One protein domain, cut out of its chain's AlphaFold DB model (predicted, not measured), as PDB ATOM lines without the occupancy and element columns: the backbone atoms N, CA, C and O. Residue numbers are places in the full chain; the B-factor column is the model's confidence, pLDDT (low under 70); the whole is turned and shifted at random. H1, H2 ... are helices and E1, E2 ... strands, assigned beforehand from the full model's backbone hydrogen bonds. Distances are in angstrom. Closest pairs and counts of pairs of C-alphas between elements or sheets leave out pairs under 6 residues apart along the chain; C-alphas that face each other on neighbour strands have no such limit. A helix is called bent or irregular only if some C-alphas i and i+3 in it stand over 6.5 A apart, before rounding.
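AT A GLANCE: This is residues 116 to 311 of the 311 residues of the protein "zf-HC2 domain-containing protein" of Dorea sp. 5-2 (UniProt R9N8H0). One strongly twisted sheet folds round into a flattened, incompletely closed barrel: E1, the first part of E2, E4 and short E9 make one wall, and the later part of E2 with E3, E6 and E7 the other. H2, the inner helix of a three-helix bundle, packs outside the first wall; the E5 and E6 hairpin extends from one end, and little H1 lies near the other. The printed part has 196 residues, ordered H1 E1 E2 E3 E4 E5 E6 E7 H2 H3 H4 E8 E9, class mixed. The branched sheet is mixed, with E3 and E6 parallel and its other neighbour pairs antiparallel. The whole is compact, with a radius of gyration of the C-alphas of 18.0 A and spans of 48 by 45 by 37 A.

IN THESE COORDINATES: H1, residues 116 to 119, begins at C-alpha 116 (-10.762, 52.203, -32.509). E1 is 126 to 133, and E2, 139 to 158, bends by 154 degrees at residue 142. E3, 168 to 179, is 33.9 A long; E4 is 190 to 197 and E5 200 to 207. E6, 210 to 224, is 38.1 A long; E7 is 231 to 236. H2, 246 to 258, is 18.8 A long, H3, 262 to 271, 14.1 A, and H4, 277 to 286, 12.3 A. E8 is 299 to 301; E9, 308 to 310, ends at C-alpha 310 (-32.862, 40.596, -30.768).

HOW THE PARTS SIT: E1 and E3 lie on one side of E2, E4 on the other; N 132 and O 140 of E1 and E2 are 2.9 A apart, N 155 and O 174 of E2 and E3 2.9 A, and N 143 and O 193 of E2 and E4 2.8 A. E3 and E6 have N 173 and O 220 at 2.9 A. The hairpin E6 and E7 has N 223 and O 232 at 2.8 A. H1 only grazes the sheet. H2 is on it at a height of 9.1 A, across the strands, over E9 and only just over E4, on which 3 of its C-alphas fall. With residues 253 to 257 alone, H2 touches H3 at a shallow tilt of 19 degrees, opposite ways; the closest C-alphas, of Ile 253 and Ala 265, are 5.1 A apart. H2, H3 and H4 form an up and down bundle, each running against the one before. Every O i to N i+4 pair is within hydrogen-bond range in H2 and H3; irregular H4, with C-alphas 280 and 283 9.5 A apart, has 2 of 6, and 2 of 7 O i to N i+3 pairs.

THE WHOLE: The C-alphas farthest apart, of Phe 182 and Gly 209, are 53.7 A apart. The printed part has no cut. The link from H4 to E8, residues 287 to 298, is long. Mean pLDDT of the printed part is 84.6; residues 116 to 117, 275 to 298 and 311 are under 70.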
ATOM      1  N   TRP A 116      -9.894  52.834 -33.484       69.31
ATOM      2  CA  TRP A 116     -10.762  52.203 -32.509       69.31
ATOM      3  C   TRP A 116     -10.712  52.876 -31.129       69.31
ATOM      4  O   TRP A 116     -11.748  53.008 -30.483       69.31
ATOM      5  N   LEU A 117      -9.568  53.444 -30.722       69.12
ATOM      6  CA  LEU A 117      -9.472  54.238 -29.483       69.12
ATOM      7  C   LEU A 117     -10.453  55.415 -29.443       69.12
ATOM      8  O   LEU A 117     -10.930  55.797 -28.372       69.12
ATOM      9  N   PHE A 118     -10.725  56.006 -30.606       73.44
ATOM     10  CA  PHE A 118     -11.603  57.164 -30.733       73.44
ATOM     11  C   PHE A 118     -13.052  56.791 -31.038       73.44
ATOM     12  O   PHE A 118     -13.945  57.601 -30.803       73.44
ATOM     13  N   ARG A 119     -13.290  55.586 -31.566       77.88
ATOM     14  CA  ARG A 119     -14.615  55.119 -31.995       77.88
ATOM     15  C   ARG A 119     -15.215  54.034 -31.104       77.88
ATOM     16  O   ARG A 119     -16.315  53.597 -31.400       77.88
ATOM     17  N   SER A 120     -14.540  53.617 -30.039       84.19
ATOM     18  CA  SER A 120     -15.049  52.626 -29.089       84.19
ATOM     19  C   SER A 120     -15.592  53.276 -27.817       84.19
ATOM     20  O   SER A 120     -15.066  54.289 -27.336       84.19
ATOM     21  N   ILE A 121     -16.651  52.685 -27.268       89.38
ATOM     22  CA  ILE A 121     -17.211  53.061 -25.970       89.38
ATOM     23  C   ILE A 121     -16.458  52.287 -24.875       89.38
ATOM     24  O   ILE A 121     -16.361  51.070 -24.980       89.38
ATOM     25  N   PRO A 122     -15.929  52.956 -23.830       91.38
ATOM     26  CA  PRO A 122     -15.343  52.283 -22.668       91.38
ATOM     27  C   PRO A 122     -16.253  51.202 -22.082       91.38
ATOM     28  O   PRO A 122     -17.459  51.435 -21.977       91.38
ATOM     29  N   SER A 123     -15.680  50.067 -21.670       93.00
ATOM     30  CA  SER A 123     -16.476  48.931 -21.178       93.00
ATOM     31  C   SER A 123     -17.230  49.259 -19.885       93.00
ATOM     32  O   SER A 123     -18.310  48.732 -19.659       93.00
ATOM     33  N   GLU A 124     -16.717  50.208 -19.095       93.56
ATOM     34  CA  GLU A 124     -17.347  50.732 -17.874       93.56
ATOM     35  C   GLU A 124     -18.717  51.393 -18.091       93.56
ATOM     36  O   GLU A 124     -19.462  51.534 -17.130       93.56
ATOM     37  N   ASN A 125     -19.051  51.808 -19.321       93.81
ATOM     38  CA  ASN A 125     -20.366  52.391 -19.622       93.81
ATOM     39  C   ASN A 125     -21.422  51.320 -19.915       93.81
ATOM     40  O   ASN A 125     -22.522  51.682 -20.329       93.81
ATOM     41  N   PHE A 126     -21.067  50.039 -19.843       95.31
ATOM     42  CA  PHE A 126     -21.991  48.936 -20.045       95.31
ATOM     43  C   PHE A 126     -22.239  48.225 -18.727       95.31
ATOM     44  O   PHE A 126     -21.345  48.101 -17.888       95.31
ATOM     45  N   HIS A 127     -23.445  47.700 -18.581       96.12
ATOM     46  CA  HIS A 127     -23.799  46.813 -17.486       96.12
ATOM     47  C   HIS A 127     -24.797  45.769 -17.962       96.12
ATOM     48  O   HIS A 127     -25.594  45.987 -18.876       96.12
ATOM     49  N   VAL A 128     -24.732  44.602 -17.331       97.31
ATOM     50  CA  VAL A 128     -25.682  43.519 -17.568       97.31
ATOM     51  C   VAL A 128     -26.928  43.806 -16.737       97.31
ATOM     52  O   VAL A 128     -26.865  43.779 -15.507       97.31
ATOM     53  N   ALA A 129     -28.035  44.120 -17.405       96.69
ATOM     54  CA  ALA A 129     -29.317  44.388 -16.761       96.69
ATOM     55  C   ALA A 129     -30.020  43.083 -16.363       96.69
ATOM     56  O   ALA A 129     -30.505  42.951 -15.240       96.69
ATOM     57  N   GLU A 130     -30.003  42.094 -17.257       97.38
ATOM     58  CA  GLU A 130     -30.570  40.766 -17.025       97.38
ATOM     59  C   GLU A 130     -29.646  39.696 -17.601       97.38
ATOM     60  O   GLU A 130     -29.038  39.882 -18.659       97.38
ATOM     61  N   LEU A 131     -29.545  38.567 -16.900       97.88
ATOM     62  CA  LEU A 131     -28.739  37.427 -17.318       97.88
ATOM     63  C   LEU A 131     -29.426  36.133 -16.898       97.88
ATOM     64  O   LEU A 131     -29.568  35.859 -15.704       97.88
ATOM     65  N   TYR A 132     -29.801  35.322 -17.883       98.00
ATOM     66  CA  TYR A 132     -30.493  34.062 -17.658       98.00
ATOM     67  C   TYR A 132     -29.854  32.923 -18.439       98.00
ATOM     68  O   TYR A 132     -29.393  33.095 -19.564       98.00
ATOM     69  N   GLN A 133     -29.867  31.734 -17.846       97.25
ATOM     70  CA  GLN A 133     -29.562  30.497 -18.547       97.25
ATOM     71  C   GLN A 133     -30.861  29.878 -19.064       97.25
ATOM     72  O   GLN A 133     -31.746  29.534 -18.270       97.25
ATOM     73  N   LEU A 134     -30.955  29.730 -20.383       95.88
ATOM     74  CA  LEU A 134     -32.055  29.053 -21.062       95.88
ATOM     75  C   LEU A 134     -31.996  27.540 -20.800       95.88
ATOM     76  O   LEU A 134     -30.946  26.982 -20.460       95.88
ATOM     77  N   LYS A 135     -33.117  26.835 -20.971       92.69
ATOM     78  CA  LYS A 135     -33.185  25.375 -20.761       92.69
ATOM     79  C   LYS A 135     -32.239  24.572 -21.649       92.69
ATOM     80  O   LYS A 135     -31.790  23.509 -21.221       92.69
ATOM     81  N   ASN A 136     -31.944  25.068 -22.846       90.81
ATOM     82  CA  ASN A 136     -30.996  24.449 -23.770       90.81
ATOM     83  C   ASN A 136     -29.523  24.704 -23.407       90.81
ATOM     84  O   ASN A 136     -28.640  24.114 -24.021       90.81
ATOM     85  N   GLY A 137     -29.262  25.536 -22.395       92.06
ATOM     86  CA  GLY A 137     -27.926  25.874 -21.920       92.06
ATOM     87  C   GLY A 137     -27.382  27.202 -22.444       92.06
ATOM     88  O   GLY A 137     -26.408  27.683 -21.867       92.06
ATOM     89  N   ASP A 138     -28.009  27.810 -23.454       94.81
ATOM     90  CA  ASP A 138     -27.624  29.123 -23.981       94.81
ATOM     91  C   ASP A 138     -27.820  30.229 -22.928       94.81
ATOM     92  O   ASP A 138     -28.602  30.097 -21.978       94.81
ATOM     93  N   ILE A 139     -27.114  31.347 -23.104       97.25
ATOM     94  CA  ILE A 139     -27.209  32.505 -22.208       97.25
ATOM     95  C   ILE A 139     -28.016  33.610 -22.874       97.25
ATOM     96  O   ILE A 139     -27.615  34.138 -23.908       97.25
ATOM     97  N   TYR A 140     -29.122  33.995 -22.246       97.62
ATOM     98  CA  TYR A 140     -29.854  35.211 -22.574       97.62
ATOM     99  C   TYR A 140     -29.292  36.376 -21.761       97.62
ATOM    100  O   TYR A 140     -29.102  36.265 -20.546       97.62
ATOM    101  N   CYS A 141     -29.030  37.494 -22.424       97.19
ATOM    102  CA  CYS A 141     -28.444  38.678 -21.815       97.19
ATOM    103  C   CYS A 141     -29.139  39.940 -22.312       97.19
ATOM    104  O   CYS A 141     -29.248  40.164 -23.519       97.19
ATOM    105  N   VAL A 142     -29.487  40.816 -21.376       96.94
ATOM    106  CA  VAL A 142     -29.875  42.197 -21.657       96.94
ATOM    107  C   VAL A 142     -28.719  43.095 -21.248       96.94
ATOM    108  O   VAL A 142     -28.344  43.156 -20.077       96.94
ATOM    109  N   LEU A 143     -28.123  43.758 -22.231       96.44
ATOM    110  CA  LEU A 143     -27.005  44.667 -22.045       96.44
ATOM    111  C   LEU A 143     -27.496  46.103 -22.198       96.44
ATOM    112  O   LEU A 143     -28.076  46.456 -23.222       96.44
ATOM    113  N   GLU A 144     -27.221  46.936 -21.207       95.75
ATOM    114  CA  GLU A 144     -27.553  48.358 -21.224       95.75
ATOM    115  C   GLU A 144     -26.288  49.205 -21.275       95.75
ATOM    116  O   GLU A 144     -25.196  48.749 -20.918       95.75
ATOM    117  N   SER A 145     -26.441  50.450 -21.722       94.19
ATOM    118  CA  SER A 145     -25.371  51.432 -21.655       94.19
ATOM    119  C   SER A 145     -25.846  52.798 -21.192       94.19
ATOM    120  O   SER A 145     -26.915  53.273 -21.566       94.19
ATOM    121  N   ASP A 146     -24.968  53.497 -20.473       92.38
ATOM    122  CA  ASP A 146     -25.148  54.902 -20.098       92.38
ATOM    123  C   ASP A 146     -25.197  55.859 -21.308       92.38
ATOM    124  O   ASP A 146     -25.483  57.053 -21.162       92.38
ATOM    125  N   LYS A 147     -24.837  55.383 -22.508       89.31
ATOM    126  CA  LYS A 147     -24.775  56.182 -23.739       89.31
ATOM    127  C   LYS A 147     -25.405  55.438 -24.899       89.31
ATOM    128  O   LYS A 147     -25.212  54.237 -25.035       89.31
ATOM    129  N   GLU A 148     -26.031  56.191 -25.803       91.12
ATOM    130  CA  GLU A 148     -26.459  55.638 -27.086       91.12
ATOM    131  C   GLU A 148     -25.266  55.029 -27.833       91.12
ATOM    132  O   GLU A 148     -24.209  55.655 -28.017       91.12
ATOM    133  N   PHE A 149     -25.460  53.800 -28.285       91.81
ATOM    134  CA  PHE A 149     -24.455  53.019 -28.969       91.81
ATOM    135  C   PHE A 149     -25.014  52.342 -30.212       91.81
ATOM    136  O   PHE A 149     -26.218  52.244 -30.441       91.81
ATOM    137  N   ALA A 150     -24.086  51.880 -31.036       89.88
ATOM    138  CA  ALA A 150     -24.357  51.019 -32.164       89.88
ATOM    139  C   ALA A 150     -23.450  49.798 -32.105       89.88
ATOM    140  O   ALA A 150     -22.249  49.899 -31.813       89.88
ATOM    141  N   ILE A 151     -24.025  48.647 -32.434       87.19
ATOM    142  CA  ILE A 151     -23.294  47.391 -32.551       87.19
ATOM    143  C   ILE A 151     -22.320  47.518 -33.715       87.19
ATOM    144  O   ILE A 151     -22.702  47.828 -34.841       87.19
ATOM    145  N   THR A 152     -21.033  47.354 -33.418       84.25
ATOM    146  CA  THR A 152     -19.975  47.407 -34.434       84.25
ATOM    147  C   THR A 152     -19.516  46.010 -34.798       84.25
ATOM    148  O   THR A 152     -19.271  45.735 -35.969       84.25
ATOM    149  N   GLN A 153     -19.383  45.141 -33.799       82.50
ATOM    150  CA  GLN A 153     -18.922  43.778 -33.994       82.50
ATOM    151  C   GLN A 153     -19.479  42.868 -32.903       82.50
ATOM    152  O   GLN A 153     -19.429  43.202 -31.718       82.50
ATOM    153  N   VAL A 154     -19.942  41.699 -33.337       87.00
ATOM    154  CA  VAL A 154     -20.172  40.516 -32.509       87.00
ATOM    155  C   VAL A 154     -19.268  39.437 -33.089       87.00
ATOM    156  O   VAL A 154     -19.506  38.954 -34.194       87.00
ATOM    157  N   ALA A 155     -18.159  39.156 -32.412       87.44
ATOM    158  CA  ALA A 155     -17.209  38.140 -32.836       87.44
ATOM    159  C   ALA A 155     -17.441  36.884 -32.008       87.44
ATOM    160  O   ALA A 155     -17.109  36.839 -30.824       87.44
ATOM    161  N   ASP A 156     -18.016  35.873 -32.643       87.19
ATOM    162  CA  ASP A 156     -18.170  34.565 -32.036       87.19
ATOM    163  C   ASP A 156     -16.940  33.693 -32.266       87.19
ATOM    164  O   ASP A 156     -16.275  33.790 -33.298       87.19
ATOM    165  N   TRP A 157     -16.697  32.785 -31.320       90.12
ATOM    166  CA  TRP A 157     -15.728  31.701 -31.466       90.12
ATOM    167  C   TRP A 157     -14.293  32.192 -31.714       90.12
ATOM    168  O   TRP A 157     -13.551  31.630 -32.518       90.12
ATOM    169  N   VAL A 158     -13.891  33.248 -31.000       89.69
ATOM    170  CA  VAL A 158     -12.535  33.801 -31.037       89.69
ATOM    171  C   VAL A 158     -11.583  32.862 -30.295       89.69
ATOM    172  O   VAL A 158     -11.707  32.665 -29.085       89.69
ATOM    173  N   MET A 159     -10.632  32.286 -31.030       89.50
ATOM    174  CA  MET A 159      -9.623  31.342 -30.537       89.50
ATOM    175  C   MET A 159      -8.375  31.347 -31.444       89.50
ATOM    176  O   MET A 159      -8.456  31.845 -32.576       89.50
ATOM    177  N   PRO A 160      -7.222  30.824 -30.978       88.38
ATOM    178  CA  PRO A 160      -6.027  30.650 -31.807       88.38
ATOM    179  C   PRO A 160      -6.315  29.832 -33.069       88.38
ATOM    180  O   PRO A 160      -7.204  28.982 -33.074       88.38
ATOM    181  N   LEU A 161      -5.562  30.081 -34.143       84.75
ATOM    182  CA  LEU A 161      -5.790  29.429 -35.438       84.75
ATOM    183  C   LEU A 161      -5.638  27.906 -35.340       84.75
ATOM    184  O   LEU A 161      -6.373  27.168 -35.987       84.75
ATOM    185  N   GLU A 162      -4.714  27.450 -34.496       85.56
ATOM    186  CA  GLU A 162      -4.420  26.040 -34.263       85.56
ATOM    187  C   GLU A 162      -5.589  25.293 -33.600       85.56
ATOM    188  O   GLU A 162      -5.759  24.103 -33.833       85.56
ATOM    189  N   GLU A 163      -6.424  25.985 -32.817       86.81
ATOM    190  CA  GLU A 163      -7.563  25.385 -32.105       86.81
ATOM    191  C   GLU A 163      -8.844  25.331 -32.955       86.81
ATOM    192  O   GLU A 163      -9.794  24.627 -32.613       86.81
ATOM    193  N   GLN A 164      -8.892  26.040 -34.090       84.81
ATOM    194  CA  GLN A 164     -10.110  26.133 -34.906       84.81
ATOM    195  C   GLN A 164     -10.534  24.791 -35.520       84.81
ATOM    196  O   GLN A 164     -11.717  24.604 -35.806       84.81
ATOM    197  N   THR A 165      -9.592  23.862 -35.695       86.50
ATOM    198  CA  THR A 165      -9.818  22.507 -36.223       86.50
ATOM    199  C   THR A 165      -9.839  21.436 -35.128       86.50
ATOM    200  O   THR A 165      -9.827  20.232 -35.421       86.50
ATOM    201  N   GLU A 166      -9.871  21.851 -33.861       88.50
ATOM    202  CA  GLU A 166      -9.862  20.974 -32.696       88.50
ATOM    203  C   GLU A 166     -11.120  21.151 -31.837       88.50
ATOM    204  O   GLU A 166     -11.900  22.098 -31.980       88.50
ATOM    205  N   THR A 167     -11.332  20.178 -30.949       92.50
ATOM    206  CA  THR A 167     -12.299  20.317 -29.858       92.50
ATOM    207  C   THR A 167     -11.661  21.179 -28.777       92.50
ATOM    208  O   THR A 167     -10.600  20.823 -28.271       92.50
ATOM    209  N   THR A 168     -12.296  22.295 -28.429       92.75
ATOM    210  CA  THR A 168     -11.774  23.260 -27.451       92.75
ATOM    211  C   THR A 168     -12.905  23.792 -26.583       92.75
ATOM    212  O   THR A 168     -14.025  23.981 -27.051       92.75
ATOM    213  N   ASP A 169     -12.618  24.040 -25.311       92.31
ATOM    214  CA  ASP A 169     -13.510  24.710 -24.367       92.31
ATOM    215  C   ASP A 169     -13.102  26.168 -24.106       92.31
ATOM    216  O   ASP A 169     -13.725  26.846 -23.293       92.31
ATOM    217  N   GLY A 170     -12.068  26.661 -24.799       91.69
ATOM    218  CA  GLY A 170     -11.452  27.969 -24.579       91.69
ATOM    219  C   GLY A 170     -11.986  29.101 -25.459       91.69
ATOM    220  O   GLY A 170     -11.437  30.207 -25.423       91.69
ATOM    221  N   ALA A 171     -13.021  28.856 -26.268       93.19
ATOM    222  CA  ALA A 171     -13.502  29.830 -27.241       93.19
ATOM    223  C   ALA A 171     -14.107  31.067 -26.563       93.19
ATOM    224  O   ALA A 171     -14.817  30.965 -25.562       93.19
ATOM    225  N   LYS A 172     -13.879  32.252 -27.130       93.75
ATOM    226  CA  LYS A 172     -14.396  33.513 -26.579       93.75
ATOM    227  C   LYS A 172     -15.426  34.153 -27.495       93.75
ATOM    228  O   LYS A 172     -15.383  33.972 -28.712       93.75
ATOM    229  N   LYS A 173     -16.325  34.935 -26.905       94.19
ATOM    230  CA  LYS A 173     -17.239  35.820 -27.628       94.19
ATOM    231  C   LYS A 173     -16.941  37.263 -27.253       94.19
ATOM    232  O   LYS A 173     -16.938  37.622 -26.075       94.19
ATOM    233  N   GLU A 174     -16.685  38.088 -28.261       92.19
ATOM    234  CA  GLU A 174     -16.317  39.489 -28.076       92.19
ATOM    235  C   GLU A 174     -17.383  40.419 -28.659       92.19
ATOM    236  O   GLU A 174     -17.702  40.361 -29.849       92.19
ATOM    237  N   LEU A 175     -17.890  41.326 -27.826       92.00
ATOM    238  CA  LEU A 175     -18.814  42.383 -28.224       92.00
ATOM    239  C   LEU A 175     -18.095  43.725 -28.262       92.00
ATOM    240  O   LEU A 175     -17.367  44.084 -27.331       92.00
ATOM    241  N   ARG A 176     -18.316  44.488 -29.335       89.19
ATOM    242  CA  ARG A 176     -17.748  45.830 -29.504       89.19
ATOM    243  C   ARG A 176     -18.787  46.796 -30.045       89.19
ATOM    244  O   ARG A 176     -19.478  46.527 -31.034       89.19
ATOM    245  N   PHE A 177     -18.816  47.972 -29.435       90.75
ATOM    246  CA  PHE A 177     -19.799  49.011 -29.706       90.75
ATOM    247  C   PHE A 177     -19.119  50.347 -29.995       90.75
ATOM    248  O   PHE A 177     -18.040  50.644 -29.471       90.75
ATOM    249  N   LYS A 178     -19.772  51.169 -30.816       88.69
ATOM    250  CA  LYS A 178     -19.342  52.536 -31.127       88.69
ATOM    251  C   LYS A 178     -20.395  53.542 -30.675       88.69
ATOM    252  O   LYS A 178     -21.580  53.206 -30.696       88.69
ATOM    253  N   PRO A 179     -20.009  54.779 -30.321       88.25
ATOM    254  CA  PRO A 179     -20.986  55.829 -30.097       88.25
ATOM    255  C   PRO A 179     -21.686  56.169 -31.412       88.25
ATOM    256  O   PRO A 179     -21.067  56.196 -32.482       88.25
ATOM    257  N   THR A 180     -22.974  56.472 -31.331       84.88
ATOM    258  CA  THR A 180     -23.746  56.942 -32.481       84.88
ATOM    259  C   THR A 180     -23.498  58.426 -32.699       84.88
ATOM    260  O   THR A 180     -23.735  59.256 -31.820       84.88
ATOM    261  N   LEU A 181     -23.001  58.784 -33.882       82.25
ATOM    262  CA  LEU A 181     -22.728  60.178 -34.233       82.25
ATOM    263  C   LEU A 181     -23.977  60.816 -34.841       82.25
ATOM    264  O   LEU A 181     -24.731  60.169 -35.566       82.25
ATOM    265  N   PHE A 182     -24.186  62.110 -34.589       79.50
ATOM    266  CA  PHE A 182     -25.423  62.790 -34.991       79.50
ATOM    267  C   PHE A 182     -25.671  62.779 -36.509       79.50
ATOM    268  O   PHE A 182     -26.823  62.853 -36.929       79.50
ATOM    269  N   TRP A 183     -24.612  62.684 -37.321       77.88
ATOM    270  CA  TRP A 183     -24.679  62.649 -38.787       77.88
ATOM    271  C   TRP A 183     -24.855  61.239 -39.371       77.88
ATOM    272  O   TRP A 183     -25.011  61.103 -40.582       77.88
ATOM    273  N   GLU A 184     -24.816  60.189 -38.549       78.50
ATOM    274  CA  GLU A 184     -25.107  58.828 -38.995       78.50
ATOM    275  C   GLU A 184     -26.627  58.605 -38.993       78.50
ATOM    276  O   GLU A 184     -27.252  58.503 -37.936       78.50
ATOM    277  N   THR A 185     -27.225  58.560 -40.188       72.88
ATOM    278  CA  THR A 185     -28.675  58.366 -40.382       72.88
ATOM    279  C   THR A 185     -29.080  56.907 -40.574       72.88
ATOM    280  O   THR A 185     -30.242  56.579 -40.383       72.88
ATOM    281  N   ASN A 186     -28.138  56.036 -40.947       78.19
ATOM    282  CA  ASN A 186     -28.399  54.621 -41.254       78.19
ATOM    283  C   ASN A 186     -27.938  53.676 -40.132       78.19
ATOM    284  O   ASN A 186     -27.918  52.464 -40.318       78.19
ATOM    285  N   THR A 187     -27.517  54.223 -38.991       80.25
ATOM    286  CA  THR A 187     -27.058  53.443 -37.839       80.25
ATOM    287  C   THR A 187     -28.208  53.309 -36.845       80.25
ATOM    288  O   THR A 187     -28.743  54.324 -36.394       80.25
ATOM    289  N   VAL A 188     -28.561  52.075 -36.478       83.19
ATOM    290  CA  VAL A 188     -29.513  51.808 -35.391       83.19
ATOM    291  C   VAL A 188     -28.904  52.303 -34.080       83.19
ATOM    292  O   VAL A 188     -27.772  51.943 -33.754       83.19
ATOM    293  N   ARG A 189     -29.634  53.165 -33.369       88.38
ATOM    294  CA  ARG A 189     -29.210  53.722 -32.081       88.38
ATOM    295  C   ARG A 189     -29.887  52.954 -30.964       88.38
ATOM    296  O   ARG A 189     -31.106  52.816 -30.992       88.38
ATOM    297  N   LEU A 190     -29.087  52.466 -30.030       89.75
ATOM    298  CA  LEU A 190     -29.519  51.607 -28.939       89.75
ATOM    299  C   LEU A 190     -29.047  52.197 -27.612       89.75
ATOM    300  O   LEU A 190     -27.918  52.672 -27.511       89.75
ATOM    301  N   ASP A 191     -29.900  52.156 -26.603       89.88
ATOM    302  CA  ASP A 191     -29.569  52.314 -25.183       89.88
ATOM    303  C   ASP A 191     -29.506  50.948 -24.472       89.88
ATOM    304  O   ASP A 191     -28.784  50.776 -23.489       89.88
ATOM    305  N   GLN A 192     -30.193  49.957 -25.038       93.38
ATOM    306  CA  GLN A 192     -30.215  48.564 -24.619       93.38
ATOM    307  C   GLN A 192     -30.121  47.635 -25.841       93.38
ATOM    308  O   GLN A 192     -30.651  47.934 -26.911       93.38
ATOM    309  N   ALA A 193     -29.459  46.491 -25.684       93.25
ATOM    310  CA  ALA A 193     -29.418  45.417 -26.670       93.25
ATOM    311  C   ALA A 193     -29.599  44.057 -25.991       93.25
ATOM    312  O   ALA A 193     -29.081  43.819 -24.897       93.25
ATOM    313  N   ARG A 194     -30.325  43.159 -26.653       95.44
ATOM    314  CA  ARG A 194     -30.615  41.812 -26.157       95.44
ATOM    315  C   ARG A 194     -29.890  40.784 -27.008       95.44
ATOM    316  O   ARG A 194     -29.857  40.900 -28.233       95.44
ATOM    317  N   PHE A 195     -29.319  39.789 -26.347       95.81
ATOM    318  CA  PHE A 195     -28.504  38.766 -26.983       95.81
ATOM    319  C   PHE A 195     -28.865  37.379 -26.473       95.81
ATOM    320  O   PHE A 195     -29.102  37.191 -25.280       95.81
ATOM    321  N   ILE A 196     -28.808  36.399 -27.371       96.44
ATOM    322  CA  ILE A 196     -28.762  34.979 -27.019       96.44
ATOM    323  C   ILE A 196     -27.413  34.436 -27.467       96.44
ATOM    324  O   ILE A 196     -27.092  34.439 -28.656       96.44
ATOM    325  N   PHE A 197     -26.616  33.970 -26.512       95.56
ATOM    326  CA  PHE A 197     -25.292  33.418 -26.745       95.56
ATOM    327  C   PHE A 197     -25.335  31.896 -26.709       95.56
ATOM    328  O   PHE A 197     -25.505  31.292 -25.647       95.56
ATOM    329  N   SER A 198     -25.106  31.287 -27.870       94.12
ATOM    330  CA  SER A 198     -24.901  29.844 -27.977       94.12
ATOM    331  C   SER A 198     -23.573  29.453 -27.333       94.12
ATOM    332  O   SER A 198     -22.521  29.936 -27.758       94.12
ATOM    333  N   LEU A 199     -23.603  28.606 -26.301       94.19
ATOM    334  CA  LEU A 199     -22.395  28.243 -25.548       94.19
ATOM    335  C   LEU A 199     -21.600  27.099 -26.174       94.19
ATOM    336  O   LEU A 199     -20.417  26.955 -25.880       94.19
ATOM    337  N   GLU A 200     -22.220  26.307 -27.041       93.00
ATOM    338  CA  GLU A 200     -21.575  25.197 -27.734       93.00
ATOM    339  C   GLU A 200     -21.911  25.237 -29.225       93.00
ATOM    340  O   GLU A 200     -23.025  25.588 -29.622       93.00
ATOM    341  N   ARG A 201     -20.944  24.856 -30.059       91.69
ATOM    342  CA  ARG A 201     -21.185  24.505 -31.455       91.69
ATOM    343  C   ARG A 201     -20.508  23.190 -31.796       91.69
ATOM    344  O   ARG A 201     -19.404  22.898 -31.339       91.69
ATOM    345  N   GLN A 202     -21.162  22.435 -32.664       91.00
ATOM    346  CA  GLN A 202     -20.632  21.194 -33.209       91.00
ATOM    347  C   GLN A 202     -20.328  21.385 -34.689       91.00
ATOM    348  O   GLN A 202     -21.013  22.133 -35.399       91.00
ATOM    349  N   GLY A 203     -19.272  20.725 -35.141       90.06
ATOM    350  CA  GLY A 203     -18.832  20.784 -36.520       90.06
ATOM    351  C   GLY A 203     -18.034  19.561 -36.923       90.06
ATOM    352  O   GLY A 203     -17.745  18.682 -36.114       90.06
ATOM    353  N   THR A 204     -17.663  19.522 -38.192       90.88
ATOM    354  CA  THR A 204     -16.855  18.463 -38.785       90.88
ATOM    355  C   THR A 204     -15.662  19.076 -39.493       90.88
ATOM    356  O   THR A 204     -15.832  20.003 -40.286       90.88
ATOM    357  N   VAL A 205     -14.475  18.531 -39.255       89.44
ATOM    358  CA  VAL A 205     -13.234  18.917 -39.940       89.44
ATOM    359  C   VAL A 205     -12.825  17.781 -40.860       89.44
ATOM    360  O   VAL A 205     -12.791  16.630 -40.421       89.44
ATOM    361  N   THR A 206     -12.490  18.093 -42.110       88.38
ATOM    362  CA  THR A 206     -11.922  17.116 -43.045       88.38
ATOM    363  C   THR A 206     -10.442  17.399 -43.250       88.38
ATOM    364  O   THR A 206     -10.070  18.423 -43.804       88.38
ATOM    365  N   GLU A 207      -9.592  16.468 -42.824       84.12
ATOM    366  CA  GLU A 207      -8.136  16.567 -42.940       84.12
ATOM    367  C   GLU A 207      -7.606  15.257 -43.538       84.12
ATOM    368  O   GLU A 207      -7.977  14.164 -43.100       84.12
ATOM    369  N   ASP A 208      -6.801  15.345 -44.600       82.50
ATOM    370  CA  ASP A 208      -6.261  14.185 -45.329       82.50
ATOM    371  C   ASP A 208      -7.324  13.143 -45.754       82.50
ATOM    372  O   ASP A 208      -7.092  11.929 -45.748       82.50
ATOM    373  N   GLY A 209      -8.527  13.608 -46.111       81.88
ATOM    374  CA  GLY A 209      -9.646  12.751 -46.525       81.88
ATOM    375  C   GLY A 209     -10.325  11.986 -45.383       81.88
ATOM    376  O   GLY A 209     -11.138  11.097 -45.647       81.88
ATOM    377  N   LYS A 210     -10.012  12.309 -44.123       85.19
ATOM    378  CA  LYS A 210     -10.720  11.812 -42.939       85.19
ATOM    379  C   LYS A 210     -11.536  12.934 -42.318       85.19
ATOM    380  O   LYS A 210     -11.006  14.002 -42.033       85.19
ATOM    381  N   THR A 211     -12.806  12.655 -42.059       90.62
ATOM    382  CA  THR A 211     -13.696  13.570 -41.345       90.62
ATOM    383  C   THR A 211     -13.703  13.220 -39.860       90.62
ATOM    384  O   THR A 211     -13.878  12.053 -39.501       90.62
ATOM    385  N   LYS A 212     -13.495  14.222 -39.002       91.56
ATOM    386  CA  LYS A 212     -13.618  14.118 -37.543       91.56
ATOM    387  C   LYS A 212     -14.664  15.110 -37.038       91.56
ATOM    388  O   LYS A 212     -14.707  16.245 -37.513       91.56
ATOM    389  N   ASP A 213     -15.457  14.688 -36.061       93.06
ATOM    390  CA  ASP A 213     -16.377  15.575 -35.352       93.06
ATOM    391  C   ASP A 213     -15.594  16.389 -34.318       93.06
ATOM    392  O   ASP A 213     -14.734  15.858 -33.608       93.06
ATOM    393  N   ILE A 214     -15.887  17.683 -34.241       93.44
ATOM    394  CA  ILE A 214     -15.319  18.599 -33.256       93.44
ATOM    395  C   ILE A 214     -16.435  19.315 -32.505       93.44
ATOM    396  O   ILE A 214     -17.503  19.601 -33.051       93.44
ATOM    397  N   THR A 215     -16.182  19.608 -31.236       93.75
ATOM    398  CA  THR A 215     -17.078  20.408 -30.395       93.75
ATOM    399  C   THR A 215     -16.310  21.596 -29.850       93.75
ATOM    400  O   THR A 215     -15.203  21.444 -29.342       93.75
ATOM    401  N   GLN A 216     -16.874  22.788 -29.983       94.00
ATOM    402  CA  GLN A 216     -16.266  24.007 -29.470       94.00
ATOM    403  C   GLN A 216     -17.208  24.647 -28.467       94.00
ATOM    404  O   GLN A 216     -18.374  24.890 -28.781       94.00
ATOM    405  N   SER A 217     -16.694  24.919 -27.273       94.19
ATOM    406  CA  SER A 217     -17.453  25.483 -26.163       94.19
ATOM    407  C   SER A 217     -16.892  26.845 -25.771       94.19
ATOM    408  O   SER A 217     -15.692  27.106 -25.867       94.19
ATOM    409  N   CYS A 218     -17.788  27.736 -25.367       95.44
ATOM    410  CA  CYS A 218     -17.462  29.096 -24.981       95.44
ATOM    411  C   CYS A 218     -17.007  29.155 -23.514       95.44
ATOM    412  O   CYS A 218     -17.726  28.715 -22.617       95.44
ATOM    413  N   ALA A 219     -15.837  29.747 -23.276       95.69
ATOM    414  CA  ALA A 219     -15.291  30.008 -21.947       95.69
ATOM    415  C   ALA A 219     -15.722  31.363 -21.371       95.69
ATOM    416  O   ALA A 219     -15.832  31.507 -20.155       95.69
ATOM    417  N   ASP A 220     -15.882  32.373 -22.231       95.62
ATOM    418  CA  ASP A 220     -16.015  33.774 -21.826       95.62
ATOM    419  C   ASP A 220     -16.784  34.596 -22.864       95.62
ATOM    420  O   ASP A 220     -16.518  34.514 -24.068       95.62
ATOM    421  N   ILE A 221     -17.700  35.427 -22.371       97.00
ATOM    422  CA  ILE A 221     -18.466  36.403 -23.145       97.00
ATOM    423  C   ILE A 221     -18.181  37.776 -22.557       97.00
ATOM    424  O   ILE A 221     -18.429  38.008 -21.371       97.00
ATOM    425  N   SER A 222     -17.674  38.695 -23.376       96.06
ATOM    426  CA  SER A 222     -17.199  39.985 -22.878       96.06
ATOM    427  C   SER A 222     -17.454  41.150 -23.817       96.06
ATOM    428  O   SER A 222     -17.333  41.033 -25.037       96.06
ATOM    429  N   VAL A 223     -17.711  42.313 -23.221       94.50
ATOM    430  CA  VAL A 223     -17.670  43.605 -23.907       94.50
ATOM    431  C   VAL A 223     -16.262  44.160 -23.835       94.50
ATOM    432  O   VAL A 223     -15.687  44.291 -22.754       94.50
ATOM    433  N   TYR A 224     -15.727  44.541 -24.987       90.94
ATOM    434  CA  TYR A 224     -14.448  45.222 -25.084       90.94
ATOM    435  C   TYR A 224     -14.670  46.698 -25.404       90.94
ATOM    436  O   TYR A 224     -15.193  47.051 -26.466       90.94
ATOM    437  N   GLY A 225     -14.236  47.553 -24.480       88.81
ATOM    438  CA  GLY A 225     -14.054  48.982 -24.696       88.81
ATOM    439  C   GLY A 225     -12.676  49.259 -25.279       88.81
ATOM    440  O   GLY A 225     -12.029  48.344 -25.747       88.81
ATOM    441  N   LYS A 226     -12.172  50.490 -25.235       83.69
ATOM    442  CA  LYS A 226     -11.096  51.061 -26.083       83.69
ATOM    443  C   LYS A 226      -9.817  50.242 -26.318       83.69
ATOM    444  O   LYS A 226      -9.106  50.518 -27.280       83.69
ATOM    445  N   THR A 227      -9.494  49.266 -25.481       80.69
ATOM    446  CA  THR A 227      -8.368  48.337 -25.675       80.69
ATOM    447  C   THR A 227      -8.792  46.925 -25.275       80.69
ATOM    448  O   THR A 227      -9.730  46.791 -24.500       80.69
ATOM    449  N   ASN A 228      -8.072  45.867 -25.664       79.56
ATOM    450  CA  ASN A 228      -8.398  44.522 -25.156       79.56
ATOM    451  C   ASN A 228      -8.243  44.359 -23.628       79.56
ATOM    452  O   ASN A 228      -8.717  43.377 -23.065       79.56
ATOM    453  N   LYS A 229      -7.609  45.323 -22.945       84.19
ATOM    454  CA  LYS A 229      -7.546  45.383 -21.476       84.19
ATOM    455  C   LYS A 229      -8.754  46.087 -20.855       84.19
ATOM    456  O   LYS A 229      -9.030  45.877 -19.681       84.19
ATOM    457  N   ASP A 230      -9.433  46.938 -21.620       89.00
ATOM    458  CA  ASP A 230     -10.686  47.590 -21.238       89.00
ATOM    459  C   ASP A 230     -11.821  46.606 -21.534       89.00
ATOM    460  O   ASP A 230     -12.373  46.587 -22.633       89.00
ATOM    461  N   LYS A 231     -12.080  45.717 -20.576       91.44
ATOM    462  CA  LYS A 231     -12.987  44.580 -20.719       91.44
ATOM    463  C   LYS A 231     -13.988  44.543 -19.565       91.44
ATOM    464  O   LYS A 231     -13.588  44.594 -18.403       91.44
ATOM    465  N   MET A 232     -15.257  44.318 -19.902       95.75
ATOM    466  CA  MET A 232     -16.307  43.905 -18.974       95.75
ATOM    467  C   MET A 232     -16.750  42.480 -19.322       95.75
ATOM    468  O   MET A 232     -17.254  42.237 -20.418       95.75
ATOM    469  N   THR A 233     -16.583  41.545 -18.389       96.94
ATOM    470  CA  THR A 233     -17.105  40.179 -18.532       96.94
ATOM    471  C   THR A 233     -18.617  40.177 -18.311       96.94
ATOM    472  O   THR A 233     -19.087  40.650 -17.278       96.94
ATOM    473  N   ILE A 234     -19.367  39.639 -19.273       97.25
ATOM    474  CA  ILE A 234     -20.811  39.380 -19.152       97.25
ATOM    475  C   ILE A 234     -21.028  38.033 -18.462       97.25
ATOM    476  O   ILE A 234     -21.842  37.915 -17.546       97.25
ATOM    477  N   TRP A 235     -20.297  37.017 -18.922       97.81
ATOM    478  CA  TRP A 235     -20.419  35.650 -18.443       97.81
ATOM    479  C   TRP A 235     -19.100  34.894 -18.602       97.81
ATOM    480  O   TRP A 235     -18.394  35.073 -19.596       97.81
ATOM    481  N   GLU A 236     -18.805  34.019 -17.643       96.88
ATOM    482  CA  GLU A 236     -17.685  33.079 -17.688       96.88
ATOM    483  C   GLU A 236     -18.131  31.654 -17.340       96.88
ATOM    484  O   GLU A 236     -19.088  31.429 -16.590       96.88
ATOM    485  N   ILE A 237     -17.414  30.665 -17.874       94.50
ATOM    486  CA  ILE A 237     -17.703  29.255 -17.623       94.50
ATOM    487  C   ILE A 237     -17.709  28.938 -16.121       94.50
ATOM    488  O   ILE A 237     -16.810  29.296 -15.363       94.50
ATOM    489  N   GLY A 238     -18.754  28.238 -15.679       91.19
ATOM    490  CA  GLY A 238     -18.954  27.895 -14.270       91.19
ATOM    491  C   GLY A 238     -19.628  28.987 -13.433       91.19
ATOM    492  O   GLY A 238     -19.983  28.716 -12.281       91.19
ATOM    493  N   GLN A 239     -19.882  30.177 -13.989       94.38
ATOM    494  CA  GLN A 239     -20.707  31.189 -13.337       94.38
ATOM    495  C   GLN A 239     -22.129  30.657 -13.128       94.38
ATOM    496  O   GLN A 239     -22.789  30.171 -14.047       94.38
ATOM    497  N   LYS A 240     -22.626  30.771 -11.895       93.75
ATOM    498  CA  LYS A 240     -24.002  30.400 -11.570       93.75
ATOM    499  C   LYS A 240     -24.946  31.509 -12.036       93.75
ATOM    500  O   LYS A 240     -24.918  32.602 -11.480       93.75
ATOM    501  N   VAL A 241     -25.791  31.197 -13.012       96.25
ATOM    502  CA  VAL A 241     -26.801  32.103 -13.575       96.25
ATOM    503  C   VAL A 241     -28.197  31.595 -13.204       96.25
ATOM    504  O   VAL A 241     -28.403  30.391 -13.019       96.25
ATOM    505  N   GLU A 242     -29.151  32.505 -13.021       97.12
ATOM    506  CA  GLU A 242     -30.544  32.130 -12.784       97.12
ATOM    507  C   GLU A 242     -31.154  31.488 -14.035       97.12
ATOM    508  O   GLU A 242     -30.782  31.805 -15.162       97.12
ATOM    509  N   LYS A 243     -32.092  30.558 -13.843       97.25
ATOM    510  CA  LYS A 243     -32.799  29.956 -14.976       97.25
ATOM    511  C   LYS A 243     -33.776  30.962 -15.560       97.25
ATOM    512  O   LYS A 243     -34.451  31.651 -14.797       97.25
ATOM    513  N   ALA A 244     -33.883  30.979 -16.881       96.81
ATOM    514  CA  ALA A 244     -34.814  31.854 -17.563       96.81
ATOM    515  C   ALA A 244     -36.268  31.568 -17.141       96.81
ATOM    516  O   ALA A 244     -36.674  30.402 -17.023       96.81
ATOM    517  N   PRO A 245     -37.061  32.618 -16.879       96.12
ATOM    518  CA  PRO A 245     -38.498  32.474 -16.729       96.12
ATOM    519  C   PRO A 245     -39.147  32.124 -18.079       96.12
ATOM    520  O   PRO A 245     -38.529  32.186 -19.139       96.12
ATOM    521  N   THR A 246     -40.402  31.673 -18.035       91.81
ATOM    522  CA  THR A 246     -41.083  31.115 -19.219       91.81
ATOM    523  C   THR A 246     -41.244  32.129 -20.348       91.81
ATOM    524  O   THR A 246     -41.098  31.749 -21.497       91.81
ATOM    525  N   ASP A 247     -41.500  33.394 -20.030       92.44
ATOM    526  CA  ASP A 247     -41.578  34.509 -20.979       92.44
ATOM    527  C   ASP A 247     -40.284  34.706 -21.784       92.44
ATOM    528  O   ASP A 247     -40.349  34.814 -23.007       92.44
ATOM    529  N   ILE A 248     -39.124  34.655 -21.124       94.75
ATOM    530  CA  ILE A 248     -37.810  34.751 -21.785       94.75
ATOM    531  C   ILE A 248     -37.532  33.524 -22.667       94.75
ATOM    532  O   ILE A 248     -36.975  33.655 -23.754       94.75
ATOM    533  N   GLU A 249     -37.969  32.333 -22.249       94.06
ATOM    534  CA  GLU A 249     -37.895  31.133 -23.097       94.06
ATOM    535  C   GLU A 249     -38.778  31.280 -24.353       94.06
ATOM    536  O   GLU A 249     -38.354  30.897 -25.443       94.06
ATOM    537  N   GLU A 250     -39.986  31.862 -24.243       90.69
ATOM    538  CA  GLU A 250     -40.819  32.117 -25.431       90.69
ATOM    539  C   GLU A 250     -40.165  33.142 -26.371       90.69
ATOM    540  O   GLU A 250     -40.207  32.964 -27.589       90.69
ATOM    541  N   GLU A 251     -39.556  34.198 -25.823       91.56
ATOM    542  CA  GLU A 251     -38.831  35.210 -26.601       91.56
ATOM    543  C   GLU A 251     -37.642  34.591 -27.348       91.56
ATOM    544  O   GLU A 251     -37.494  34.802 -28.553       91.56
ATOM    545  N   ALA A 252     -36.849  33.755 -26.674       92.69
ATOM    546  CA  ALA A 252     -35.716  33.073 -27.289       92.69
ATOM    547  C   ALA A 252     -36.139  32.156 -28.442       92.69
ATOM    548  O   ALA A 252     -35.519  32.157 -29.507       92.69
ATOM    549  N   ILE A 253     -37.237  31.420 -28.266       90.69
ATOM    550  CA  ILE A 253     -37.800  30.568 -29.317       90.69
ATOM    551  C   ILE A 253     -38.220  31.390 -30.539       90.69
ATOM    552  O   ILE A 253     -37.966  30.967 -31.668       90.69
ATOM    553  N   ARG A 254     -38.838  32.560 -30.338       88.69
ATOM    554  CA  ARG A 254     -39.205  33.455 -31.447       88.69
ATOM    555  C   ARG A 254     -37.973  33.970 -32.181       88.69
ATOM    556  O   ARG A 254     -37.941  33.889 -33.404       88.69
ATOM    557  N   ALA A 255     -36.942  34.380 -31.446       90.31
ATOM    558  CA  ALA A 255     -35.680  34.815 -32.036       90.31
ATOM    559  C   ALA A 255     -35.028  33.704 -32.886       90.31
ATOM    560  O   ALA A 255     -34.547  33.960 -33.987       90.31
ATOM    561  N   TYR A 256     -35.073  32.443 -32.436       90.06
ATOM    562  CA  TYR A 256     -34.598  31.312 -33.242       90.06
ATOM    563  C   TYR A 256     -35.350  31.182 -34.575       90.06
ATOM    564  O   TYR A 256     -34.732  30.854 -35.584       90.06
ATOM    565  N   LEU A 257     -36.658  31.439 -34.615       86.56
ATOM    566  CA  LEU A 257     -37.436  31.377 -35.859       86.56
ATOM    567  C   LEU A 257     -37.095  32.517 -36.810       86.56
ATOM    568  O   LEU A 257     -36.951  32.276 -38.005       86.56
ATOM    569  N   GLU A 258     -36.960  33.733 -36.281       86.06
ATOM    570  CA  GLU A 258     -36.612  34.922 -37.063       86.06
ATOM    571  C   GLU A 258     -35.242  34.766 -37.743       86.06
ATOM    572  O   GLU A 258     -35.075  35.153 -38.897       86.06
ATOM    573  N   GLU A 259     -34.305  34.072 -37.091       85.50
ATOM    574  CA  GLU A 259     -32.990  33.704 -37.642       85.50
ATOM    575  C   GLU A 259     -33.009  32.456 -38.560       85.50
ATOM    576  O   GLU A 259     -31.978  32.002 -39.084       85.50
ATOM    577  N   GLY A 260     -34.186  31.856 -38.762       85.62
ATOM    578  CA  GLY A 260     -34.384  30.656 -39.576       85.62
ATOM    579  C   GLY A 260     -33.863  29.361 -38.938       85.62
ATOM    580  O   GLY A 260     -33.626  28.376 -39.638       85.62
ATOM    581  N   LEU A 261     -33.667  29.329 -37.617       87.88
ATOM    582  CA  LEU A 261     -33.270  28.151 -36.835       87.88
ATOM    583  C   LEU A 261     -34.498  27.325 -36.411       87.88
ATOM    584  O   LEU A 261     -34.696  27.011 -35.237       87.88
ATOM    585  N   TYR A 262     -35.330  26.945 -37.382       85.00
ATOM    586  CA  TYR A 262     -36.605  26.259 -37.137       85.00
ATOM    587  C   TYR A 262     -36.457  24.947 -36.357       85.00
ATOM    588  O   TYR A 262     -37.255  24.667 -35.466       85.00
ATOM    589  N   ALA A 263     -35.430  24.144 -36.660       86.62
ATOM    590  CA  ALA A 263     -35.189  22.883 -35.958       86.62
ATOM    591  C   ALA A 263     -34.898  23.117 -34.467       86.62
ATOM    592  O   ALA A 263     -35.504  22.459 -33.619       86.62
ATOM    593  N   LYS A 264     -34.038  24.097 -34.145       89.69
ATOM    594  CA  LYS A 264     -33.793  24.552 -32.769       89.69
ATOM    595  C   LYS A 264     -35.089  25.016 -32.109       89.69
ATOM    596  O   LYS A 264     -35.444  24.492 -31.060       89.69
ATOM    597  N   ALA A 265     -35.836  25.913 -32.753       88.56
ATOM    598  CA  ALA A 265     -37.079  26.461 -32.212       88.56
ATOM    599  C   ALA A 265     -38.131  25.381 -31.889       88.56
ATOM    600  O   ALA A 265     -38.752  25.419 -30.825       88.56
ATOM    601  N   VAL A 266     -38.311  24.392 -32.773       87.50
ATOM    602  CA  VAL A 266     -39.232  23.262 -32.554       87.50
ATOM    603  C   VAL A 266     -38.767  22.389 -31.391       87.50
ATOM    604  O   VAL A 266     -39.571  22.104 -30.506       87.50
ATOM    605  N   ARG A 267     -37.480  22.010 -31.343       89.88
ATOM    606  CA  ARG A 267     -36.935  21.221 -30.224       89.88
ATOM    607  C   ARG A 267     -37.132  21.934 -28.888       89.88
ATOM    608  O   ARG A 267     -37.532  21.299 -27.916       89.88
ATOM    609  N   GLU A 268     -36.915  23.247 -28.840       89.44
ATOM    610  CA  GLU A 268     -37.121  24.005 -27.605       89.44
ATOM    611  C   GLU A 268     -38.598  24.133 -27.218       89.44
ATOM    612  O   GLU A 268     -38.934  23.985 -26.044       89.44
ATOM    613  N   CYS A 269     -39.514  24.281 -28.180       87.44
ATOM    614  CA  CYS A 269     -40.952  24.188 -27.904       87.44
ATOM    615  C   CYS A 269     -41.341  22.826 -27.300       87.44
ATOM    616  O   CYS A 269     -42.101  22.768 -26.327       87.44
ATOM    617  N   GLU A 270     -40.801  21.728 -27.835       86.50
ATOM    618  CA  GLU A 270     -41.029  20.378 -27.306       86.50
ATOM    619  C   GLU A 270     -40.479  20.229 -25.882       86.50
ATOM    620  O   GLU A 270     -41.178  19.708 -25.007       86.50
ATOM    621  N   ASN A 271     -39.279  20.760 -25.618       85.81
ATOM    622  CA  ASN A 271     -38.669  20.807 -24.284       85.81
ATOM    623  C   ASN A 271     -39.501  21.635 -23.285       85.81
ATOM    624  O   ASN A 271     -39.520  21.350 -22.081       85.81
ATOM    625  N   MET A 272     -40.222  22.647 -23.771       83.50
ATOM    626  CA  MET A 272     -41.182  23.435 -22.994       83.50
ATOM    627  C   MET A 272     -42.522  22.713 -22.781       83.50
ATOM    628  O   MET A 272     -43.337  23.148 -21.964       83.50
ATOM    629  N   GLY A 273     -42.748  21.587 -23.462       82.31
ATOM    630  CA  GLY A 273     -44.009  20.851 -23.438       82.31
ATOM    631  C   GLY A 273     -45.122  21.536 -24.233       82.31
ATOM    632  O   GLY A 273     -46.297  21.196 -24.058       82.31
ATOM    633  N   TRP A 274     -44.781  22.499 -25.090       80.69
ATOM    634  CA  TRP A 274     -45.736  23.183 -25.946       80.69
ATOM    635  C   TRP A 274     -45.978  22.366 -27.204       80.69
ATOM    636  O   TRP A 274     -45.074  22.093 -27.983       80.69
ATOM    637  N   LYS A 275     -47.232  21.959 -27.386       67.56
ATOM    638  CA  LYS A 275     -47.668  21.159 -28.540       67.56
ATOM    639  C   LYS A 275     -48.413  21.983 -29.587       67.56
ATOM    640  O   LYS A 275     -48.770  21.452 -30.631       67.56
ATOM    641  N   ASP A 276     -48.686  23.247 -29.274       69.44
ATOM    642  CA  ASP A 276     -49.411  24.180 -30.129       69.44
ATOM    643  C   ASP A 276     -48.426  25.208 -30.697       69.44
ATOM    644  O   ASP A 276     -48.235  26.297 -30.152       69.44
ATOM    645  N   TYR A 277     -47.739  24.793 -31.760       67.62
ATOM    646  CA  TYR A 277     -46.718  25.592 -32.432       67.62
ATOM    647  C   TYR A 277     -47.304  26.835 -33.112       67.62
ATOM    648  O   TYR A 277     -46.614  27.843 -33.208       67.62
ATOM    649  N   GLU A 278     -48.579  26.817 -33.525       65.69
ATOM    650  CA  GLU A 278     -49.235  27.972 -34.163       65.69
ATOM    651  C   GLU A 278     -49.303  29.175 -33.217       65.69
ATOM    652  O   GLU A 278     -49.107  30.316 -33.637       65.69
ATOM    653  N   LYS A 279     -49.498  28.930 -31.917       66.44
ATOM    654  CA  LYS A 279     -49.536  29.986 -30.899       66.44
ATOM    655  C   LYS A 279     -48.179  30.672 -30.677       66.44
ATOM    656  O   LYS A 279     -48.146  31.821 -30.240       66.44
ATOM    657  N   VAL A 280     -47.082  29.968 -30.947       65.31
ATOM    658  CA  VAL A 280     -45.707  30.437 -30.701       65.31
ATOM    659  C   VAL A 280     -45.090  31.005 -31.976       65.31
ATOM    660  O   VAL A 280     -44.391  32.012 -31.923       65.31
ATOM    661  N   PHE A 281     -45.371  30.376 -33.118       69.56
ATOM    662  CA  PHE A 281     -44.750  30.686 -34.405       69.56
ATOM    663  C   PHE A 281     -45.559  31.696 -35.233       69.56
ATOM    664  O   PHE A 281     -44.987  32.358 -36.096       69.56
ATOM    665  N   GLY A 282     -46.865  31.859 -34.970       67.81
ATOM    666  CA  GLY A 282     -47.720  32.791 -35.713       67.81
ATOM    667  C   GLY A 282     -47.630  32.597 -37.236       67.81
ATOM    668  O   GLY A 282     -47.522  31.472 -37.720       67.81
ATOM    669  N   ASP A 283     -47.621  33.700 -37.993       58.22
ATOM    670  CA  ASP A 283     -47.497  33.694 -39.464       58.22
ATOM    671  C   ASP A 283     -46.061  33.423 -39.970       58.22
ATOM    672  O   ASP A 283     -45.852  33.241 -41.171       58.22
ATOM    673  N   ALA A 284     -45.057  33.375 -39.084       54.66
ATOM    674  CA  ALA A 284     -43.650  33.202 -39.463       54.66
ATOM    675  C   ALA A 284     -43.316  31.770 -39.938       54.66
ATOM    676  O   ALA A 284     -42.260  31.532 -40.518       54.66
ATOM    677  N   GLY A 285     -44.219  30.804 -39.736       49.41
ATOM    678  CA  GLY A 285     -43.978  29.377 -39.982       49.41
ATOM    679  C   GLY A 285     -43.950  28.901 -41.445       49.41
ATOM    680  O   GLY A 285     -43.938  27.692 -41.662       49.41
ATOM    681  N   LEU A 286     -43.977  29.783 -42.456       42.91
ATOM    682  CA  LEU A 286     -44.187  29.386 -43.866       42.91
ATOM    683  C   LEU A 286     -43.051  29.730 -44.851       42.91
ATOM    684  O   LEU A 286     -43.236  29.587 -46.061       42.91
ATOM    685  N   GLY A 287     -41.868  30.119 -44.373       41.62
ATOM    686  CA  GLY A 287     -40.693  30.362 -45.220       41.62
ATOM    687  C   GLY A 287     -39.693  29.205 -45.188       41.62
ATOM    688  O   GLY A 287     -38.757  29.225 -44.395       41.62
ATOM    689  N   TRP A 288     -39.864  28.193 -46.042       40.81
ATOM    690  CA  TRP A 288     -38.809  27.206 -46.286       40.81
ATOM    691  C   TRP A 288     -37.800  27.796 -47.278       40.81
ATOM    692  O   TRP A 288     -38.026  27.799 -48.482       40.81
ATOM    693  N   GLU A 289     -36.668  28.281 -46.782       33.78
ATOM    694  CA  GLU A 289     -35.465  28.460 -47.595       33.78
ATOM    695  C   GLU A 289     -34.377  27.550 -47.029       33.78
ATOM    696  O   GLU A 289     -33.744  27.823 -46.011       33.78
ATOM    697  N   THR A 290     -34.188  26.403 -47.679       36.56
ATOM    698  CA  THR A 290     -32.943  25.645 -47.576       36.56
ATOM    699  C   THR A 290     -31.900  26.380 -48.408       36.56
ATOM    700  O   THR A 290     -31.756  26.100 -49.601       36.56
ATOM    701  N   GLU A 291     -31.204  27.342 -47.813       37.72
ATOM    702  CA  GLU A 291     -29.999  27.885 -48.430       37.72
ATOM    703  C   GLU A 291     -28.803  26.976 -48.143       37.72
ATOM    704  O   GLU A 291     -28.536  26.559 -47.013       37.72
ATOM    705  N   TYR A 292     -28.127  26.628 -49.234       35.16
ATOM    706  CA  TYR A 292     -26.951  25.779 -49.289       35.16
ATOM    707  C   TYR A 292     -25.800  26.414 -48.504       35.16
ATOM    708  O   TYR A 292     -25.421  27.558 -48.751       35.16
ATOM    709  N   GLY A 293     -25.229  25.643 -47.574       33.06
ATOM    710  CA  GLY A 293     -23.986  25.996 -46.898       33.06
ATOM    711  C   GLY A 293     -22.858  26.203 -47.909       33.06
ATOM    712  O   GLY A 293     -22.755  25.480 -48.900       33.06
ATOM    713  N   ASN A 294     -22.032  27.217 -47.657       32.81
ATOM    714  CA  ASN A 294     -20.820  27.486 -48.421       32.81
ATOM    715  C   ASN A 294     -19.905  26.250 -48.378       32.81
ATOM    716  O   ASN A 294     -19.392  25.888 -47.326       32.81
ATOM    717  N   GLU A 295     -19.705  25.612 -49.527       41.62
ATOM    718  CA  GLU A 295     -18.994  24.336 -49.694       41.62
ATOM    719  C   GLU A 295     -17.459  24.483 -49.810       41.62
ATOM    720  O   GLU A 295     -16.811  23.668 -50.457       41.62
ATOM    721  N   ASN A 296     -16.851  25.527 -49.232       42.62
ATOM    722  CA  ASN A 296     -15.453  25.881 -49.538       42.62
ATOM    723  C   ASN A 296     -14.492  25.998 -48.346       42.62
ATOM    724  O   ASN A 296     -13.383  26.488 -48.545       42.62
ATOM    725  N   ASP A 297     -14.849  25.495 -47.163       54.34
ATOM    726  CA  ASP A 297     -13.932  25.450 -46.020       54.34
ATOM    727  C   ASP A 297     -13.718  24.000 -45.546       54.34
ATOM    728  O   ASP A 297     -14.655  23.205 -45.482       54.34
ATOM    729  N   ASP A 298     -12.481  23.647 -45.169       66.50
ATOM    730  CA  ASP A 298     -12.113  22.326 -44.616       66.50
ATOM    731  C   ASP A 298     -12.820  22.016 -43.269       66.50
ATOM    732  O   ASP A 298     -12.688  20.920 -42.711       66.50
ATOM    733  N   VAL A 299     -13.598  22.975 -42.744       72.06
ATOM    734  CA  VAL A 299     -14.352  22.909 -41.490       72.06
ATOM    735  C   VAL A 299     -15.794  23.372 -41.706       72.06
ATOM    736  O   VAL A 299     -16.033  24.493 -42.141       72.06
ATOM    737  N   ASN A 300     -16.761  22.539 -41.317       82.38
ATOM    738  CA  ASN A 300     -18.192  22.847 -41.381       82.38
ATOM    739  C   ASN A 300     -18.799  22.885 -39.977       82.38
ATOM    740  O   ASN A 300     -18.654  21.921 -39.231       82.38
ATOM    741  N   PHE A 301     -19.519  23.953 -39.626       80.25
ATOM    742  CA  PHE A 301     -20.207  24.094 -38.333       80.25
ATOM    743  C   PHE A 301     -21.726  24.179 -38.498       80.25
ATOM    744  O   PHE A 301     -22.231  24.695 -39.496       80.25
ATOM    745  N   ALA A 302     -22.468  23.729 -37.483       78.69
ATOM    746  CA  ALA A 302     -23.914  23.925 -37.427       78.69
ATOM    747  C   ALA A 302     -24.276  25.417 -37.260       78.69
ATOM    748  O   ALA A 302     -23.725  26.106 -36.399       78.69
ATOM    749  N   LYS A 303     -25.263  25.902 -38.033       74.44
ATOM    750  CA  LYS A 303     -25.748  27.301 -37.994       74.44
ATOM    751  C   LYS A 303     -26.251  27.727 -36.602       74.44
ATOM    752  O   LYS A 303     -26.128  28.885 -36.224       74.44
ATOM    753  N   GLU A 304     -26.775  26.778 -35.828       77.12
ATOM    754  CA  GLU A 304     -27.360  26.983 -34.493       77.12
ATOM    755  C   GLU A 304     -26.368  27.449 -33.412       77.12
ATOM    756  O   GLU A 304     -26.803  27.807 -32.318       77.12
ATOM    757  N   GLY A 305     -25.062  27.435 -33.706       71.06
ATOM    758  CA  GLY A 305     -23.993  27.811 -32.781       71.06
ATOM    759  C   GLY A 305     -23.639  29.302 -32.757       71.06
ATOM    760  O   GLY A 305     -22.750  29.702 -32.015       71.06
ATOM    761  N   ASN A 306     -24.268  30.163 -33.551       82.44
ATOM    762  CA  ASN A 306     -23.950  31.596 -33.514       82.44
ATOM    763  C   ASN A 306     -24.800  32.343 -32.480       82.44
ATOM    764  O   ASN A 306     -25.820  31.837 -32.003       82.44
ATOM    765  N   SER A 307     -24.330  33.522 -32.085       84.62
ATOM    766  CA  SER A 307     -25.059  34.436 -31.213       84.62
ATOM    767  C   SER A 307     -26.124  35.186 -32.002       84.62
ATOM    768  O   SER A 307     -25.914  35.539 -33.161       84.62
ATOM    769  N   ILE A 308     -27.254  35.448 -31.355       86.75
ATOM    770  CA  ILE A 308     -28.412  36.116 -31.953       86.75
ATOM    771  C   ILE A 308     -28.598  37.464 -31.275       86.75
ATOM    772  O   ILE A 308     -28.469  37.567 -30.053       86.75
ATOM    773  N   ILE A 309     -28.893  38.485 -32.073       86.38
ATOM    774  CA  ILE A 309     -29.217  39.832 -31.607       86.38
ATOM    775  C   ILE A 309     -30.721  40.004 -31.777       86.38
ATOM    776  O   ILE A 309     -31.231  39.814 -32.876       86.38
ATOM    777  N   LEU A 310     -31.423  40.358 -30.705       84.81
ATOM    778  CA  LEU A 310     -32.862  40.596 -30.768       84.81
ATOM    779  C   LEU A 310     -33.101  42.090 -31.025       84.81
ATOM    780  O   LEU A 310     -32.443  42.938 -30.410       84.81
ATOM    781  N   HIS A 311     -34.015  42.395 -31.948       67.31
ATOM    782  CA  HIS A 311     -34.350  43.749 -32.403       67.31
ATOM    783  C   HIS A 311     -35.703  44.238 -31.881       67.31
ATOM    784  O   HIS A 311     -36.631  43.415 -31.743       67.31
TER     785      HIS A 311